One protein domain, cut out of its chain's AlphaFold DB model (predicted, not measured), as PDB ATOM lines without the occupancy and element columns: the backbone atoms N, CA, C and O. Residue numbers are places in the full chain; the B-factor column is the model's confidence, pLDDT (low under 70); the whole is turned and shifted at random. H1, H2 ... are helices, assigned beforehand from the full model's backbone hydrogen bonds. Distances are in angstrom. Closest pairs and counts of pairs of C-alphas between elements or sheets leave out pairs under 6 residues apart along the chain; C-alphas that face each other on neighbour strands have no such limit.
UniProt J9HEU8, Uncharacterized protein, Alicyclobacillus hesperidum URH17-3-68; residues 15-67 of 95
ATOM      1  N   TYR A  15     166.256 192.310 148.632       89.25
ATOM      2  CA  TYR A  15     165.605 193.137 147.618       89.25
ATOM      3  C   TYR A  15     166.454 193.350 146.362       89.25
ATOM      4  O   TYR A  15     165.881 193.531 145.296       89.25
ATOM      5  N   VAL A  16     167.788 193.258 146.443       89.69
ATOM      6  CA  VAL A  16     168.672 193.472 145.282       89.69
ATOM      7  C   VAL A  16     168.394 192.505 144.130       89.69
ATOM      8  O   VAL A  16     168.675 192.843 142.988       89.69
ATOM      9  N   PHE A  17     167.825 191.327 144.415       88.88
ATOM     10  CA  PHE A  17     167.458 190.324 143.410       88.88
ATOM     11  C   PHE A  17     166.121 190.611 142.714       88.88
ATOM     12  O   PHE A  17     165.811 189.974 141.714       88.88
ATOM     13  N   ARG A  18     165.322 191.550 143.239       90.88
ATOM     14  CA  ARG A  18     164.058 192.003 142.630       90.88
ATOM     15  C   ARG A  18     164.260 193.141 141.624       90.88
ATOM     16  O   ARG A  18     163.293 193.578 141.011       90.88
ATOM     17  N   HIS A  19     165.495 193.611 141.469       89.75
ATOM     18  CA  HIS A  19     165.878 194.724 140.602       89.75
ATOM     19  C   HIS A  19     166.870 194.258 139.527       89.75
ATOM     20  O   HIS A  19     167.513 193.219 139.709       89.75
ATOM     21  N   PRO A  20     167.036 195.017 138.427       89.62
ATOM     22  CA  PRO A  20     168.040 194.719 137.409       89.62
ATOM     23  C   PRO A  20     169.450 194.594 137.999       89.62
ATOM     24  O   PRO A  20     169.820 195.297 138.945       89.62
ATOM     25  N   TYR A  21     170.270 193.718 137.417       89.12
ATOM     26  CA  TYR A  21     171.643 193.491 137.881       89.12
ATOM     27  C   TYR A  21     172.494 194.769 137.793       89.12
ATOM     28  O   TYR A  21     173.392 195.007 138.600       89.12
ATOM     29  N   GLU A  22     172.176 195.633 136.843       90.31
ATOM     30  CA  GLU A  22     172.803 196.917 136.575       90.31
ATOM     31  C   GLU A  22     172.712 197.875 137.762       90.31
ATOM     32  O   GLU A  22     173.647 198.643 137.991       90.31
ATOM     33  N   TYR A  23     171.660 197.791 138.582       90.62
ATOM     34  CA  TYR A  23     171.558 198.582 139.815       90.62
ATOM     35  C   TYR A  23     172.670 198.200 140.787       90.62
ATOM     36  O   TYR A  23     173.295 199.056 141.415       90.62
ATOM     37  N   LEU A  24     172.985 196.907 140.861       90.56
ATOM     38  CA  LEU A  24     174.061 196.425 141.708       90.56
ATOM     39  C   LEU A  24     175.424 196.844 141.180       90.56
ATOM     40  O   LEU A  24     176.308 197.135 141.982       90.56
ATOM     41  N   VAL A  25     175.612 196.883 139.860       91.19
ATOM     42  CA  VAL A  25     176.861 197.390 139.283       91.19
ATOM     43  C   VAL A  25     177.037 198.874 139.603       91.19
ATOM     44  O   VAL A  25     178.113 199.263 140.055       91.19
ATOM     45  N   GLN A  26     175.987 199.681 139.439       91.00
ATOM     46  CA  GLN A  26     176.008 201.107 139.772       91.00
ATOM     47  C   GLN A  26     176.308 201.334 141.258       91.00
ATOM     48  O   GLN A  26     177.238 202.062 141.602       91.00
ATOM     49  N   TYR A  27     175.581 200.647 142.144       92.00
ATOM     50  CA  TYR A  27     175.800 200.739 143.588       92.00
ATOM     51  C   TYR A  27     177.212 200.290 143.977       92.00
ATOM     52  O   TYR A  27     177.881 200.916 144.796       92.00
ATOM     53  N   HIS A  28     177.706 199.225 143.350       91.94
ATOM     54  CA  HIS A  28     179.059 198.742 143.568       91.94
ATOM     55  C   HIS A  28     180.124 199.764 143.141       91.94
ATOM     56  O   HIS A  28     181.160 199.849 143.795       91.94
ATOM     57  N   GLY A  29     179.878 200.556 142.094       91.88
ATOM     58  CA  GLY A  29     180.727 201.693 141.728       91.88
ATOM     59  C   GLY A  29     180.877 202.695 142.876       91.88
ATOM     60  O   GLY A  29     182.002 202.991 143.270       91.88
ATOM     61  N   LEU A  30     179.758 203.101 143.491       92.69
ATOM     62  CA  LEU A  30     179.761 204.018 144.642       92.69
ATOM     63  C   LEU A  30     180.557 203.463 145.829       92.69
ATOM     64  O   LEU A  30     181.298 204.195 146.478       92.69
ATOM     65  N   VAL A  31     180.443 202.159 146.097       92.94
ATOM     66  CA  VAL A  31     181.229 201.497 147.151       92.94
ATOM     67  C   VAL A  31     182.724 201.553 146.839       92.94
ATOM     68  O   VAL A  31     183.522 201.801 147.739       92.94
ATOM     69  N   MET A  32     183.121 201.333 145.585       94.38
ATOM     70  CA  MET A  32     184.531 201.400 145.186       94.38
ATOM     71  C   MET A  32     185.099 202.813 145.316       94.38
ATOM     72  O   MET A  32     186.238 202.965 145.756       94.38
ATOM     73  N   ASP A  33     184.308 203.831 144.983       94.50
ATOM     74  CA  ASP A  33     184.696 205.232 145.157       94.50
ATOM     75  C   ASP A  33     184.867 205.571 146.643       94.50
ATOM     76  O   ASP A  33     185.916 206.072 147.042       94.50
ATOM     77  N   GLU A  34     183.906 205.192 147.490       95.50
ATOM     78  CA  GLU A  34     183.993 205.371 148.945       95.50
ATOM     79  C   GLU A  34     185.209 204.647 149.549       95.50
ATOM     80  O   GLU A  34     185.922 205.191 150.394       95.50
ATOM     81  N   MET A  35     185.489 203.419 149.099       95.31
ATOM     82  CA  MET A  35     186.672 202.669 149.522       95.31
ATOM     83  C   MET A  35     187.961 203.412 149.163       95.31
ATOM     84  O   MET A  35     188.856 203.515 150.001       95.31
ATOM     85  N   GLN A  36     188.057 203.961 147.952       95.81
ATOM     86  CA  GLN A  36     189.225 204.741 147.546       95.81
ATOM     87  C   GLN A  36     189.372 206.032 148.355       95.81
ATOM     88  O   GLN A  36     190.480 206.332 148.795       95.81
ATOM     89  N   VAL A  37     188.276 206.754 148.613       96.88
ATOM     90  CA  VAL A  37     188.272 207.960 149.464       96.88
ATOM     91  C   VAL A  37     188.804 207.651 150.867       96.88
ATOM     92  O   VAL A  37     189.556 208.439 151.433       96.88
ATOM     93  N   ARG A  38     188.489 206.471 151.410       95.69
ATOM     94  CA  ARG A  38     189.001 205.998 152.708       95.69
ATOM     95  C   ARG A  38     190.427 205.430 152.659       95.69
ATOM     96  O   ARG A  38     190.907 204.925 153.670       95.69
ATOM     97  N   GLY A  39     191.103 205.485 151.510       96.56
ATOM     98  CA  GLY A  39     192.485 205.028 151.336       96.56
ATOM     99  C   GLY A  39     192.647 203.539 151.018       96.56
ATOM    100  O   GLY A  39     193.772 203.038 150.995       96.56
ATOM    101  N   TYR A  40     191.563 202.803 150.744       96.19
ATOM    102  CA  TYR A  40     191.665 201.405 150.324       96.19
ATOM    103  C   TYR A  40     192.081 201.288 148.854       96.19
ATOM    104  O   TYR A  40     191.570 201.977 147.969       96.19
ATOM    105  N   ARG A  41     192.961 200.322 148.563       94.94
ATOM    106  CA  ARG A  41     193.340 199.979 147.188       94.94
ATOM    107  C   ARG A  41     192.296 199.061 146.555       94.94
ATOM    108  O   ARG A  41     192.248 197.865 146.834       94.94
ATOM    109  N   VAL A  42     191.498 199.621 145.655       93.44
ATOM    110  CA  VAL A  42     190.555 198.868 144.819       93.44
ATOM    111  C   VAL A  42     191.271 198.320 143.584       93.44
ATOM    112  O   VAL A  42     191.920 199.067 142.855       93.44
ATOM    113  N   ALA A  43     191.138 197.018 143.335       93.62
ATOM    114  CA  ALA A  43     191.630 196.399 142.105       93.62
ATOM    115  C   ALA A  43     190.750 196.818 140.899       93.62
ATOM    116  O   ALA A  43     189.522 196.773 141.012       93.62
ATOM    117  N   PRO A  44     191.338 197.260 139.771       93.38
ATOM    118  CA  PRO A  44     190.616 197.908 138.669       93.38
ATOM    119  C   PRO A  44     189.562 197.014 138.003       93.38
ATOM    120  O   PRO A  44     188.547 197.516 137.526       93.38
ATOM    121  N   GLU A  45     189.737 195.693 138.034       94.06
ATOM    122  CA  GLU A  45     188.790 194.709 137.502       94.06
ATOM    123  C   GLU A  45     187.411 194.852 138.155       94.06
ATOM    124  O   GLU A  45     186.383 194.653 137.515       94.06
ATOM    125  N   TRP A  46     187.359 195.286 139.418       91.88
ATOM    126  CA  TRP A  46     186.106 195.533 140.124       91.88
ATOM    127  C   TRP A  46     185.306 196.719 139.576       91.88
ATOM    128  O   TRP A  46     184.106 196.799 139.856       91.88
ATOM    129  N   ARG A  47     185.911 197.596 138.767       90.81
ATOM    130  CA  ARG A  47     185.206 198.659 138.036       90.81
ATOM    131  C   ARG A  47     184.622 198.181 136.709       90.81
ATOM    132  O   ARG A  47     183.788 198.877 136.141       90.81
ATOM    133  N   VAL A  48     184.994 196.991 136.237       92.00
ATOM    134  CA  VAL A  48     184.403 196.400 135.034       92.00
ATOM    135  C   VAL A  48     182.997 195.875 135.374       92.00
ATOM    136  O   VAL A  48     182.849 195.053 136.289       92.00
ATOM    137  N   PRO A  49     181.944 196.316 134.660       90.75
ATOM    138  CA  PRO A  49     180.566 195.923 134.936       90.75
ATOM    139  C   PRO A  49     180.300 194.424 135.020       90.75
ATOM    140  O   PRO A  49     179.719 193.940 135.994       90.75
ATOM    141  N   GLY A  50     180.780 193.694 134.015       92.06
ATOM    142  CA  GLY A  50     180.589 192.257 133.898       92.06
ATOM    143  C   GLY A  50     181.478 191.437 134.823       92.06
ATOM    144  O   GLY A  50     181.301 190.228 134.877       92.06
ATOM    145  N   TYR A  51     182.433 192.041 135.539       93.50
ATOM    146  CA  TYR A  51     183.387 191.284 136.345       93.50
ATOM    147  C   TYR A  51     182.744 190.698 137.605       93.50
ATOM    148  O   TYR A  51     182.139 191.397 138.424       93.50
ATOM    149  N   ARG A  52     182.925 189.385 137.783       93.19
ATOM    150  CA  ARG A  52     182.320 188.593 138.866       93.19
ATOM    151  C   ARG A  52     183.362 187.860 139.713       93.19
ATOM    152  O   ARG A  52     183.065 186.871 140.382       93.19
ATOM    153  N   GLY A  53     184.579 188.393 139.759       91.75
ATOM    154  CA  GLY A  53     185.707 187.753 140.430       91.75
ATOM    155  C   GLY A  53     186.392 186.709 139.547       91.75
ATOM    156  O   GLY A  53     185.865 186.285 138.530       91.75
ATOM    157  N   ARG A  54     187.569 186.251 139.975       90.69
ATOM    158  CA  ARG A  54     188.482 185.415 139.170       90.69
ATOM    159  C   ARG A  54     187.974 184.014 138.806       90.69
ATOM    160  O   ARG A  54     188.610 183.339 138.014       90.69
ATOM    161  N   ARG A  55     186.908 183.537 139.455       91.62
ATOM    162  CA  ARG A  55     186.379 182.166 139.298       91.62
ATOM    163  C   ARG A  55     185.119 182.093 138.436       91.62
ATOM    164  O   ARG A  55     184.584 181.006 138.261       91.62
ATOM    165  N   LEU A  56     184.591 183.235 138.008       91.75
ATOM    166  CA  LEU A  56     183.369 183.313 137.224       91.75
ATOM    167  C   LEU A  56     183.658 184.076 135.943       91.75
ATOM    168  O   LEU A  56     184.319 185.114 135.985       91.75
ATOM    169  N   GLU A  57     183.099 183.583 134.846       92.50
ATOM    170  CA  GLU A  57     183.145 184.296 133.580       92.50
ATOM    171  C   GLU A  57     182.422 185.645 133.688       92.50
ATOM    172  O   GLU A  57     181.406 185.760 134.400       92.50
ATOM    173  N   PRO A  58     182.930 186.683 133.003       93.06
ATOM    174  CA  PRO A  58     182.222 187.940 132.898       93.06
ATOM    175  C   PRO A  58     180.857 187.751 132.239       93.06
ATOM    176  O   PRO A  58     180.686 186.917 131.353       93.06
ATOM    177  N   ILE A  59     179.885 188.562 132.641       91.38
ATOM    178  CA  ILE A  59     178.583 188.611 131.970       91.38
ATOM    179  C   ILE A  59     178.469 189.878 131.127       91.38
ATOM    180  O   ILE A  59     179.011 190.925 131.489       91.38
ATOM    181  N   ALA A  60     177.746 189.787 130.012       90.25
ATOM    182  CA  ALA A  60     177.367 190.965 129.248       90.25
ATOM    183  C   ALA A  60     176.418 191.823 130.088       90.25
ATOM    184  O   ALA A  60     175.492 191.299 130.707       90.25
ATOM    185  N   ILE A  61     176.660 193.130 130.102       88.75
ATOM    186  CA  ILE A  61     175.782 194.095 130.751       88.75
ATOM    187  C   ILE A  61     175.328 195.101 129.709       88.75
ATOM    188  O   ILE A  61     176.157 195.564 128.926       88.75
ATOM    189  N   ASP A  62     174.046 195.460 129.721       83.62
ATOM    190  CA  ASP A  62     173.509 196.479 128.828       83.62
ATOM    191  C   ASP A  62     173.864 197.887 129.342       83.62
ATOM    192  O   ASP A  62     173.335 198.322 130.371       83.62
ATOM    193  N   PRO A  63     174.719 198.652 128.636       75.75
ATOM    194  CA  PRO A  63     175.080 200.006 129.044       75.75
ATOM    195  C   PRO A  63     173.874 200.956 129.094       75.75
ATOM    196  O   PRO A  63     173.889 201.930 129.841       75.75
ATOM    197  N   ARG A  64     172.803 200.674 128.339       79.00
ATOM    198  CA  ARG A  64     171.597 201.520 128.288       79.00
ATOM    199  C   ARG A  64     170.816 201.507 129.601       79.00
ATOM    200  O   ARG A  64     170.051 202.428 129.864       79.00
ATOM    201  N   GLN A  65     171.034 200.493 130.436       74.94
ATOM    202  CA  GLN A  65     170.420 200.382 131.757       74.94
ATOM    203  C   GLN A  65     171.224 201.122 132.853       74.94
ATOM    204  O   GLN A  65     170.810 201.138 134.012       74.94
ATOM    205  N   TYR A  66     172.328 201.802 132.499       69.88
ATOM    206  CA  TYR A  66     173.101 202.692 133.386       69.88
ATOM    207  C   TYR A  66     172.595 204.131 133.355       69.88
ATOM    208  O   TYR A  66     173.354 205.073 133.124       69.88
ATOM    209  N   SER A  67     171.308 204.322 133.605       70.25
ATOM    210  CA  SER A  67     170.834 205.649 133.985       70.25
ATOM    211  C   SER A  67     170.855 205.732 135.510       70.25
ATOM    212  O   SER A  67     170.067 205.028 136.143       70.25
TER     213      SER A  67
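AT A GLANCE: This is residues 15 to 67 of the 95 residues of an uncharacterized protein of Alicyclobacillus hesperidum URH17-3-68 (UniProt J9HEU8). One long straight helix, H2, makes the base, and after its last residues the chain folds back over it through the short helix H3 and then through a long stretch with no named element, residues 48 to 67, which swings out in a wide loop and comes back towards the beginning of H2. The short helix H1 sits to one side near that same end of H2, while at the opposite end residues 34 to 39, of which 34 to 37 belong to H2, stick out free. The printed part has 53 residues, with three named helices in the order H1, H2, H3 and no named strand. The class is all helix, though the named helices hold 25 of the 53 residues, under half. The whole is only just compact, close to loose, with a radius of gyration of the C-alphas of 11.8 A and spans of 31 by 24 by 21 A.

IN THESE COORDINATES: H2, the longest helix, holds residues 21 to 37 and measures 24.9 A from first to last C-alpha, from C-alpha 21 at (171.643, 193.491, 137.881) to C-alpha 37 at (188.272, 207.960, 149.464). Before it comes H1, residues 15 to 18, 5.3 A long, with C-alpha 15 at (165.605, 193.137, 147.618). After H2 comes H3, residues 44 to 47, 5.5 A long, with C-alpha 47 at (185.206, 198.659, 138.036).

HOW THE PARTS SIT: H2 and H3 only just touch, with 3 pairs of C-alphas within 8 A, and H2 does so with residues 29 to 32 alone. Their closest C-alphas are those of Gly 29 and Arg 47, 6.5 A apart, and their centres are 10.3 A apart. H1 and H2 are close but not clearly touching, with 1 pair of C-alphas within 8 A, those of Val 16 and Leu 24 at 7.1 A. H1 and H3 are apart. In H2, every O i to N i+4 pair is within hydrogen-bond range; H1 and H3, with 4 residues each, are too short for such a pair.

THE WHOLE: The two C-alphas farthest apart are those of Arg 18 and Gly 39, 32.5 A, while those of Tyr 15 and Ser 67, the first and last printed, are 19.2 A apart. The printed part has no cut. The link from H1 to H2 is tight, with 2 residues, and the link from H2 to H3 is short, with 6 residues. The C-alphas of residues 48 to 67 lie 5 to 16 A from the mean of all C-alphas. The mean pLDDT of the printed part is 90.4, and one printed residue, Tyr 66, is under 70.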